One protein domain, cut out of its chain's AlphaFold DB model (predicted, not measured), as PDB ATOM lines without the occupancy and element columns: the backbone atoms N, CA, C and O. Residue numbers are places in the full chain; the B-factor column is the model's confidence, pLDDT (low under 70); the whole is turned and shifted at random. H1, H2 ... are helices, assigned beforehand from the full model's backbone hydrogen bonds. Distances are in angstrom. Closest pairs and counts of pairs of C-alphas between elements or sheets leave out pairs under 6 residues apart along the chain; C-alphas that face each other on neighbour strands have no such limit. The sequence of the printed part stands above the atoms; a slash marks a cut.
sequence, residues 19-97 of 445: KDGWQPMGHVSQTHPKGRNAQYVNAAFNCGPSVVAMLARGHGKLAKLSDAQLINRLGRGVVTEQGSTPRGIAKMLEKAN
ATOM      1  N   LYS A  19     162.520 110.055 158.619       75.12
ATOM      2  CA  LYS A  19     163.503 108.998 158.288       75.12
ATOM      3  C   LYS A  19     164.012 109.090 156.838       75.12
ATOM      4  O   LYS A  19     165.123 108.668 156.548       75.12
ATOM      5  N   ASP A  20     163.225 109.709 155.963       82.44
ATOM      6  CA  ASP A  20     163.505 109.889 154.543       82.44
ATOM      7  C   ASP A  20     164.267 111.192 154.211       82.44
ATOM      8  O   ASP A  20     164.455 111.514 153.041       82.44
ATOM      9  N   GLY A  21     164.692 111.972 155.213       88.94
ATOM     10  CA  GLY A  21     165.448 113.223 155.045       88.94
ATOM     11  C   GLY A  21     164.599 114.449 154.690       88.94
ATOM     12  O   GLY A  21     165.109 115.570 154.658       88.94
ATOM     13  N   TRP A  22     163.295 114.276 154.460       93.25
ATOM     14  CA  TRP A  22     162.377 115.378 154.171       93.25
ATOM     15  C   TRP A  22     162.112 116.233 155.409       93.25
ATOM     16  O   TRP A  22     161.724 115.720 156.466       93.25
ATOM     17  N   GLN A  23     162.266 117.547 155.243       93.44
ATOM     18  CA  GLN A  23     161.794 118.548 156.196       93.44
ATOM     19  C   GLN A  23     160.258 118.586 156.214       93.44
ATOM     20  O   GLN A  23     159.624 118.249 155.203       93.44
ATOM     21  N   PRO A  24     159.634 119.033 157.322       90.81
ATOM     22  CA  PRO A  24     158.200 119.285 157.368       90.81
ATOM     23  C   PRO A  24     157.758 120.195 156.216       90.81
ATOM     24  O   PRO A  24     158.047 121.390 156.167       90.81
ATOM     25  N   MET A  25     157.054 119.601 155.260       89.00
ATOM     26  CA  MET A  25     156.585 120.286 154.067       89.00
ATOM     27  C   MET A  25     155.167 120.798 154.306       89.00
ATOM     28  O   MET A  25     154.211 120.017 154.345       89.00
ATOM     29  N   GLY A  26     155.046 122.112 154.493       91.38
ATOM     30  CA  GLY A  26     153.758 122.796 154.528       91.38
ATOM     31  C   GLY A  26     153.069 122.777 153.162       91.38
ATOM     32  O   GLY A  26     153.722 122.696 152.123       91.38
ATOM     33  N   HIS A  27     151.740 122.865 153.170       96.75
ATOM     34  CA  HIS A  27     150.967 123.068 151.950       96.75
ATOM     35  C   HIS A  27     151.226 124.476 151.392       96.75
ATOM     36  O   HIS A  27     151.119 125.457 152.131       96.75
ATOM     37  N   VAL A  28     151.522 124.559 150.095       97.69
ATOM     38  CA  VAL A  28     151.663 125.818 149.355       97.69
ATOM     39  C   VAL A  28     150.487 125.937 148.391       97.69
ATOM     40  O   VAL A  28     150.373 125.155 147.447       97.69
ATOM     41  N   SER A  29     149.607 126.906 148.644       97.81
ATOM     42  CA  SER A  29     148.433 127.155 147.805       97.81
ATOM     43  C   SER A  29     148.807 127.985 146.580       97.81
ATOM     44  O   SER A  29     149.478 129.006 146.721       97.81
ATOM     45  N   GLN A  30     148.318 127.608 145.395       97.44
ATOM     46  CA  GLN A  30     148.506 128.432 144.195       97.44
ATOM     47  C   GLN A  30     147.584 129.661 144.164       97.44
ATOM     48  O   GLN A  30     147.916 130.655 143.522       97.44
ATOM     49  N   THR A  31     146.426 129.612 144.831       96.69
ATOM     50  CA  THR A  31     145.434 130.702 144.836       96.69
ATOM     51  C   THR A  31     145.612 131.642 146.022       96.69
ATOM     52  O   THR A  31     145.423 132.852 145.892       96.69
ATOM     53  N   HIS A  32     146.049 131.114 147.166       97.06
ATOM     54  CA  HIS A  32     146.225 131.877 148.401       97.06
ATOM     55  C   HIS A  32     147.591 131.603 149.054       97.06
ATOM     56  O   HIS A  32     147.646 131.159 150.204       97.06
ATOM     57  N   PRO A  33     148.719 131.815 148.346       97.44
ATOM     58  CA  PRO A  33     150.031 131.612 148.946       97.44
ATOM     59  C   PRO A  33     150.304 132.638 150.049       97.44
ATOM     60  O   PRO A  33     149.903 133.802 149.965       97.44
ATOM     61  N   LYS A  34     151.063 132.235 151.071       97.56
ATOM     62  CA  LYS A  34     151.548 133.165 152.097       97.56
ATOM     63  C   LYS A  34     152.382 134.279 151.463       97.56
ATOM     64  O   LYS A  34     153.278 134.017 150.658       97.56
ATOM     65  N   GLY A  35     152.109 135.518 151.868       96.88
ATOM     66  CA  GLY A  35     152.773 136.710 151.335       96.88
ATOM     67  C   GLY A  35     152.307 137.117 149.934       96.88
ATOM     68  O   GLY A  35     153.049 137.818 149.248       96.88
ATOM     69  N   ARG A  36     151.120 136.665 149.495       97.19
ATOM     70  CA  ARG A  36     150.442 137.177 148.295       97.19
ATOM     71  C   ARG A  36     150.269 138.696 148.404       97.19
ATOM     72  O   ARG A  36     149.870 139.203 149.447       97.19
ATOM     73  N   ASN A  37     150.558 139.401 147.316       93.81
ATOM     74  CA  ASN A  37     150.342 140.838 147.155       93.81
ATOM     75  C   ASN A  37     149.822 141.120 145.732       93.81
ATOM     76  O   ASN A  37     149.617 140.184 144.957       93.81
ATOM     77  N   ALA A  38     149.653 142.394 145.372       93.81
ATOM     78  CA  ALA A  38     149.160 142.803 144.051       93.81
ATOM     79  C   ALA A  38     150.025 142.319 142.865       93.81
ATOM     80  O   ALA A  38     149.539 142.239 141.744       93.81
ATOM     81  N   GLN A  39     151.294 141.961 143.092       90.31
ATOM     82  CA  GLN A  39     152.195 141.451 142.049       90.31
ATOM     83  C   GLN A  39     152.074 139.935 141.840       90.31
ATOM     84  O   GLN A  39     152.689 139.380 140.928       90.31
ATOM     85  N   TYR A  40     151.327 139.233 142.694       94.38
ATOM     86  CA  TYR A  40     151.051 137.815 142.518       94.38
ATOM     87  C   TYR A  40     149.901 137.628 141.525       94.38
ATOM     88  O   TYR A  40     148.726 137.574 141.892       94.38
ATOM     89  N   VAL A  41     150.276 137.549 140.254       89.62
ATOM     90  CA  VAL A  41     149.372 137.346 139.118       89.62
ATOM     91  C   VAL A  41     149.353 135.876 138.688       89.62
ATOM     92  O   VAL A  41     150.170 135.069 139.141       89.62
ATOM     93  N   ASN A  42     148.427 135.514 137.796       89.44
ATOM     94  CA  ASN A  42     148.379 134.195 137.149       89.44
ATOM     95  C   ASN A  42     148.207 133.012 138.118       89.44
ATOM     96  O   ASN A  42     148.666 131.903 137.855       89.44
ATOM     97  N   ALA A  43     147.502 133.230 139.233       93.50
ATOM     98  CA  ALA A  43     147.255 132.215 140.257       93.50
ATOM     99  C   ALA A  43     146.657 130.907 139.695       93.50
ATOM    100  O   ALA A  43     146.998 129.821 140.165       93.50
ATOM    101  N   ALA A  44     145.812 130.998 138.661       93.19
ATOM    102  CA  ALA A  44     145.219 129.847 137.974       93.19
ATOM    103  C   ALA A  44     146.267 128.926 137.315       93.19
ATOM    104  O   ALA A  44     146.089 127.712 137.278       93.19
ATOM    105  N   PHE A  45     147.400 129.483 136.883       96.19
ATOM    106  CA  PHE A  45     148.434 128.795 136.102       96.19
ATOM    107  C   PHE A  45     149.639 128.341 136.944       96.19
ATOM    108  O   PHE A  45     150.587 127.742 136.431       96.19
ATOM    109  N   ASN A  46     149.602 128.594 138.256       97.62
ATOM    110  CA  ASN A  46     150.721 128.380 139.176       97.62
ATOM    111  C   ASN A  46     150.728 126.999 139.864       97.62
ATOM    112  O   ASN A  46     151.471 126.811 140.831       97.62
ATOM    113  N   CYS A  47     149.960 126.012 139.386       98.00
ATOM    114  CA  CYS A  47     149.944 124.656 139.956       98.00
ATOM    115  C   CYS A  47     151.338 123.997 139.978       98.00
ATOM    116  O   CYS A  47     151.800 123.545 141.027       98.00
ATOM    117  N   GLY A  48     152.059 124.040 138.853       98.06
ATOM    118  CA  GLY A  48     153.432 123.537 138.726       98.06
ATOM    119  C   GLY A  48     154.424 124.208 139.688       98.06
ATOM    120  O   GLY A  48     155.018 123.520 140.523       98.06
ATOM    121  N   PRO A  49     154.581 125.546 139.639       98.50
ATOM    122  CA  PRO A  49     155.411 126.288 140.586       98.50
ATOM    123  C   PRO A  49     155.095 126.012 142.056       98.50
ATOM    124  O   PRO A  49     156.011 125.952 142.872       98.50
ATOM    125  N   SER A  50     153.819 125.833 142.400       98.62
ATOM    126  CA  SER A  50     153.391 125.590 143.782       98.62
ATOM    127  C   SER A  50     153.810 124.200 144.259       98.62
ATOM    128  O   SER A  50     154.295 124.049 145.380       98.62
ATOM    129  N   VAL A  51     153.720 123.186 143.393       98.62
ATOM    130  CA  VAL A  51     154.256 121.843 143.670       98.62
ATOM    131  C   VAL A  51     155.776 121.866 143.840       98.62
ATOM    132  O   VAL A  51     156.296 121.296 144.802       98.62
ATOM    133  N   VAL A  52     156.500 122.573 142.968       98.62
ATOM    134  CA  VAL A  52     157.961 122.708 143.103       98.62
ATOM    135  C   VAL A  52     158.334 123.501 144.357       98.62
ATOM    136  O   VAL A  52     159.302 123.157 145.032       98.62
ATOM    137  N   ALA A  53     157.545 124.511 144.733       98.50
ATOM    138  CA  ALA A  53     157.726 125.244 145.979       98.50
ATOM    139  C   ALA A  53     157.594 124.320 147.199       98.50
ATOM    140  O   ALA A  53     158.455 124.364 148.077       98.50
ATOM    141  N   MET A  54     156.583 123.441 147.237       98.38
ATOM    142  CA  MET A  54     156.445 122.425 148.291       98.38
ATOM    143  C   MET A  54     157.703 121.546 148.377       98.38
ATOM    144  O   MET A  54     158.306 121.427 149.445       98.38
ATOM    145  N   LEU A  55     158.167 121.009 147.248       98.12
ATOM    146  CA  LEU A  55     159.382 120.188 147.192       98.12
ATOM    147  C   LEU A  55     160.637 120.937 147.661       98.12
ATOM    148  O   LEU A  55     161.413 120.389 148.442       98.12
ATOM    149  N   ALA A  56     160.809 122.198 147.256       97.62
ATOM    150  CA  ALA A  56     161.924 123.038 147.690       97.62
ATOM    151  C   ALA A  56     161.949 123.200 149.216       97.62
ATOM    152  O   ALA A  56     163.002 123.033 149.834       97.62
ATOM    153  N   ARG A  57     160.786 123.441 149.844       96.81
ATOM    154  CA  ARG A  57     160.668 123.492 151.313       96.81
ATOM    155  C   ARG A  57     161.011 122.156 151.954       96.81
ATOM    156  O   ARG A  57     161.735 122.137 152.943       96.81
ATOM    157  N   GLY A  58     160.538 121.054 151.376       96.25
ATOM    158  CA  GLY A  58     160.871 119.708 151.845       96.25
ATOM    159  C   GLY A  58     162.369 119.397 151.786       96.25
ATOM    160  O   GLY A  58     162.871 118.689 152.653       96.25
ATOM    161  N   HIS A  59     163.093 119.977 150.826       96.06
ATOM    162  CA  HIS A  59     164.561 119.934 150.730       96.06
ATOM    163  C   HIS A  59     165.286 120.925 151.654       96.06
ATOM    164  O   HIS A  59     166.512 121.017 151.618       96.06
ATOM    165  N   GLY A  60     164.559 121.708 152.458       95.06
ATOM    166  CA  GLY A  60     165.140 122.779 153.269       95.06
ATOM    167  C   GLY A  60     165.716 123.931 152.437       95.06
ATOM    168  O   GLY A  60     166.515 124.725 152.933       95.06
ATOM    169  N   LYS A  61     165.343 124.039 151.157       93.75
ATOM    170  CA  LYS A  61     165.819 125.079 150.239       93.75
ATOM    171  C   LYS A  61     164.872 126.272 150.250       93.75
ATOM    172  O   LYS A  61     163.678 126.158 150.518       93.75
ATOM    173  N   LEU A  62     165.430 127.442 149.937       93.50
ATOM    174  CA  LEU A  62     164.682 128.686 149.715       93.50
ATOM    175  C   LEU A  62     163.760 129.089 150.889       93.50
ATOM    176  O   LEU A  62     162.770 129.792 150.696       93.50
ATOM    177  N   ALA A  63     164.124 128.700 152.119       92.94
ATOM    178  CA  ALA A  63     163.324 128.901 153.328       92.94
ATOM    179  C   ALA A  63     162.992 130.381 153.631       92.94
ATOM    180  O   ALA A  63     161.971 130.669 154.247       92.94
ATOM    181  N   LYS A  64     163.834 131.315 153.167       95.81
ATOM    182  CA  LYS A  64     163.721 132.759 153.439       95.81
ATOM    183  C   LYS A  64     162.678 133.492 152.586       95.81
ATOM    184  O   LYS A  64     162.382 134.645 152.870       95.81
ATOM    185  N   LEU A  65     162.156 132.866 151.532       96.75
ATOM    186  CA  LEU A  65     161.133 133.480 150.680       96.75
ATOM    187  C   LEU A  65     159.743 133.245 151.273       96.75
ATOM    188  O   LEU A  65     159.524 132.224 151.927       96.75
ATOM    189  N   SER A  66     158.786 134.135 151.009       97.31
ATOM    190  CA  SER A  66     157.363 133.807 151.168       97.31
ATOM    191  C   SER A  66     156.926 132.792 150.105       97.31
ATOM    192  O   SER A  66     157.635 132.562 149.123       97.31
ATOM    193  N   ASP A  67     155.760 132.171 150.274       98.06
ATOM    194  CA  ASP A  67     155.250 131.215 149.283       98.06
ATOM    195  C   ASP A  67     154.978 131.901 147.940       98.06
ATOM    196  O   ASP A  67     155.360 131.376 146.896       98.06
ATOM    197  N   ALA A  68     154.421 133.117 147.959       98.25
ATOM    198  CA  ALA A  68     154.172 133.896 146.747       98.25
ATOM    199  C   ALA A  68     155.480 134.282 146.032       98.25
ATOM    200  O   ALA A  68     155.596 134.134 144.815       98.25
ATOM    201  N   GLN A  69     156.497 134.722 146.784       97.88
ATOM    202  CA  GLN A  69     157.818 135.045 146.231       97.88
ATOM    203  C   GLN A  69     158.500 133.814 145.632       97.88
ATOM    204  O   GLN A  69     159.118 133.903 144.569       97.88
ATOM    205  N   LEU A  70     158.392 132.668 146.306       98.06
ATOM    206  CA  LEU A  70     158.959 131.409 145.847       98.06
ATOM    207  C   LEU A  70     158.287 130.940 144.551       98.06
ATOM    208  O   LEU A  70     158.992 130.674 143.579       98.06
ATOM    209  N   ILE A  71     156.953 130.918 144.501       98.38
ATOM    210  CA  ILE A  71     156.181 130.590 143.292       98.38
ATOM    211  C   ILE A  71     156.591 131.497 142.127       98.38
ATOM    212  O   ILE A  71     156.972 130.997 141.069       98.38
ATOM    213  N   ASN A  72     156.602 132.818 142.335       97.62
ATOM    214  CA  ASN A  72     156.965 133.784 141.295       97.62
ATOM    215  C   ASN A  72     158.404 133.584 140.799       97.62
ATOM    216  O   ASN A  72     158.668 133.642 139.597       97.62
ATOM    217  N   ARG A  73     159.354 133.330 141.710       97.31
ATOM    218  CA  ARG A  73     160.759 133.076 141.359       97.31
ATOM    219  C   ARG A  73     160.911 131.809 140.518       97.31
ATOM    220  O   ARG A  73     161.644 131.827 139.527       97.31
ATOM    221  N   LEU A  74     160.241 130.727 140.907       98.06
ATOM    222  CA  LEU A  74     160.297 129.454 140.188       98.06
ATOM    223  C   LEU A  74     159.647 129.593 138.804       98.06
ATOM    224  O   LEU A  74     160.284 129.281 137.794       98.06
ATOM    225  N   GLY A  75     158.445 130.169 138.750       97.19
ATOM    226  CA  GLY A  75     157.650 130.296 137.531       97.19
ATOM    227  C   GLY A  75     158.182 131.285 136.489       97.19
ATOM    228  O   GLY A  75     157.860 131.156 135.308       97.19
ATOM    229  N   ARG A  76     159.030 132.250 136.873       96.50
ATOM    230  CA  ARG A  76     159.531 133.305 135.972       96.50
ATOM    231  C   ARG A  76     160.191 132.748 134.704       96.50
ATOM    232  O   ARG A  76     161.212 132.062 134.791       96.50
ATOM    233  N   GLY A  77     159.647 133.105 133.539       95.81
ATOM    234  CA  GLY A  77     160.148 132.679 132.225       95.81
ATOM    235  C   GLY A  77     159.862 131.212 131.886       95.81
ATOM    236  O   GLY A  77     160.504 130.655 131.000       95.81
ATOM    237  N   VAL A  78     158.959 130.568 132.632       96.62
ATOM    238  CA  VAL A  78     158.623 129.146 132.464       96.62
ATOM    239  C   VAL A  78     157.115 128.900 132.475       96.62
ATOM    240  O   VAL A  78     156.633 128.056 131.725       96.62
ATOM    241  N   VAL A  79     156.385 129.631 133.318       96.00
ATOM    242  CA  VAL A  79     154.921 129.627 133.366       96.00
ATOM    243  C   VAL A  79     154.390 130.606 132.326       96.00
ATOM    244  O   VAL A  79     154.879 131.731 132.224       96.00
ATOM    245  N   THR A  80     153.375 130.174 131.590       94.38
ATOM    246  CA  THR A  80     152.621 130.980 130.623       94.38
ATOM    247  C   THR A  80     151.140 130.995 131.005       94.38
ATOM    248  O   THR A  80     150.742 130.367 131.987       94.38
ATOM    249  N   GLU A  81     150.306 131.653 130.203       90.75
ATOM    250  CA  GLU A  81     148.839 131.583 130.310       90.75
ATOM    251  C   GLU A  81     148.276 130.178 130.044       90.75
ATOM    252  O   GLU A  81     147.114 129.917 130.307       90.75
ATOM    253  N   GLN A  82     149.095 129.245 129.554       90.19
ATOM    254  CA  GLN A  82     148.735 127.831 129.409       90.19
ATOM    255  C   GLN A  82     149.273 126.975 130.570       90.19
ATOM    256  O   GLN A  82     149.261 125.747 130.521       90.19
ATOM    257  N   GLY A  83     149.810 127.605 131.619       93.75
ATOM    258  CA  GLY A  83     150.500 126.911 132.701       93.75
ATOM    259  C   GLY A  83     151.949 126.571 132.363       93.75
ATOM    260  O   GLY A  83     152.654 127.321 131.682       93.75
ATOM    261  N   SER A  84     152.426 125.457 132.921       95.19
ATOM    262  CA  SER A  84     153.803 124.972 132.770       95.19
ATOM    263  C   SER A  84     153.843 123.641 132.029       95.19
ATOM    264  O   SER A  84     153.083 122.726 132.333       95.19
ATOM    265  N   THR A  85     154.800 123.489 131.119       94.94
ATOM    266  CA  THR A  85     155.090 122.194 130.488       94.94
ATOM    267  C   THR A  85     155.934 121.306 131.413       94.94
ATOM    268  O   THR A  85     156.591 121.832 132.320       94.94
ATOM    269  N   PRO A  86     156.029 119.985 131.167       93.19
ATOM    270  CA  PRO A  86     156.931 119.112 131.925       93.19
ATOM    271  C   PRO A  86     158.401 119.562 131.874       93.19
ATOM    272  O   PRO A  86     159.101 119.566 132.886       93.19
ATOM    273  N   ARG A  87     158.861 120.057 130.714       94.31
ATOM    274  CA  ARG A  87     160.187 120.690 130.586       94.31
ATOM    275  C   ARG A  87     160.306 121.928 131.476       94.31
ATOM    276  O   ARG A  87     161.373 122.196 132.026       94.31
ATOM    277  N   GLY A  88     159.222 122.681 131.623       96.75
ATOM    278  CA  GLY A  88     159.149 123.798 132.550       96.75
ATOM    279  C   GLY A  88     159.284 123.375 134.013       96.75
ATOM    280  O   GLY A  88     160.048 123.987 134.757       96.75
ATOM    281  N   ILE A  89     158.624 122.286 134.416       98.00
ATOM    282  CA  ILE A  89     158.780 121.689 135.752       98.00
ATOM    283  C   ILE A  89     160.238 121.310 136.020       98.00
ATOM    284  O   ILE A  89     160.769 121.666 137.070       98.00
ATOM    285  N   ALA A  90     160.918 120.679 135.059       96.56
ATOM    286  CA  ALA A  90     162.333 120.334 135.198       96.56
ATOM    287  C   ALA A  90     163.221 121.572 135.431       96.56
ATOM    288  O   ALA A  90     164.021 121.586 136.365       96.56
ATOM    289  N   LYS A  91     163.015 122.654 134.665       98.00
ATOM    290  CA  LYS A  91     163.723 123.932 134.877       98.00
ATOM    291  C   LYS A  91     163.429 124.543 136.250       98.00
ATOM    292  O   LYS A  91     164.294 125.170 136.853       98.00
ATOM    293  N   MET A  92     162.202 124.408 136.750       98.50
ATOM    294  CA  MET A  92     161.842 124.897 138.084       98.50
ATOM    295  C   MET A  92     162.526 124.090 139.191       98.50
ATOM    296  O   MET A  92     163.021 124.683 140.149       98.50
ATOM    297  N   LEU A  93     162.588 122.765 139.053       98.00
ATOM    298  CA  LEU A  93     163.307 121.880 139.971       98.00
ATOM    299  C   LEU A  93     164.804 122.214 140.018       98.00
ATOM    300  O   LEU A  93     165.370 122.356 141.101       98.00
ATOM    301  N   GLU A  94     165.414 122.459 138.858       96.88
ATOM    302  CA  GLU A  94     166.796 122.934 138.740       96.88
ATOM    303  C   GLU A  94     167.005 124.276 139.461       96.88
ATOM    304  O   GLU A  94     167.867 124.381 140.334       96.88
ATOM    305  N   LYS A  95     166.155 125.283 139.204       97.69
ATOM    306  CA  LYS A  95     166.191 126.580 139.917       97.69
ATOM    307  C   LYS A  95     166.044 126.440 141.435       97.69
ATOM    308  O   LYS A  95     166.538 127.289 142.179       97.69
ATOM    309  N   ALA A  96     165.319 125.421 141.891       97.75
ATOM    310  CA  ALA A  96     165.130 125.118 143.305       97.75
ATOM    311  C   ALA A  96     166.291 124.312 143.913       97.75
ATOM    312  O   ALA A  96     166.309 124.115 145.131       97.75
ATOM    313  N   ASN A  97     167.242 123.851 143.092       96.38
ATOM    314  CA  ASN A  97     168.261 122.870 143.455       96.38
ATOM    315  C   ASN A  97     167.634 121.608 144.084       96.38
ATOM    316  O   ASN A  97     168.096 121.106 145.112       96.38
TER     317      ASN A  97
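This is residues 19 to 97 of the 445 residues of an uncharacterized protein of Pyxidicoccus fallax (UniProt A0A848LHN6). With little regular structure, this is a small cluster of three short helices: H2 packs steeply across the first part of H1, and H3 packs on H1 too. The long unnamed stretch of residues 19 to 46 leads past H1 and loops by H2 before H1 begins. The 79 printed residues hold H1, H2 and H3 in that order, 31 residues, all helix, with no named strand. The whole is compact, radius of gyration of the C-alphas 11.7 A, spanning 39 by 27 by 16 A.

Find C-alpha 47 at (149.944, 124.656, 139.956); H1 runs from there to residue 58, 16.9 A. H2 is residues 67 to 75, 12.0 A. H3, residues 86 to 95, 14.3 A, ends at (166.191, 126.580, 139.917).

H1 touches H2 with residues 49 to 53 alone, closest at C-alphas 49 and 71, 5.1 A, opposite ways at a steep tilt of 65 degrees. H1 touches H3, C-alphas 52 and 93 closest at 6.3 A, the same way at 34 degrees, a shallow tilt, only just. H2 and H3 only just touch, with 3 pairs of C-alphas within 8 A; C-alphas 74 and 92 are closest, 5.3 A. Every O i to N i+4 pair in H1, H2 and H3 is within hydrogen-bond range.

C-alphas 19 and 38 are farthest apart, 39.4 A. The printed part has no cut; both links are short. No printed residue is under pLDDT 70.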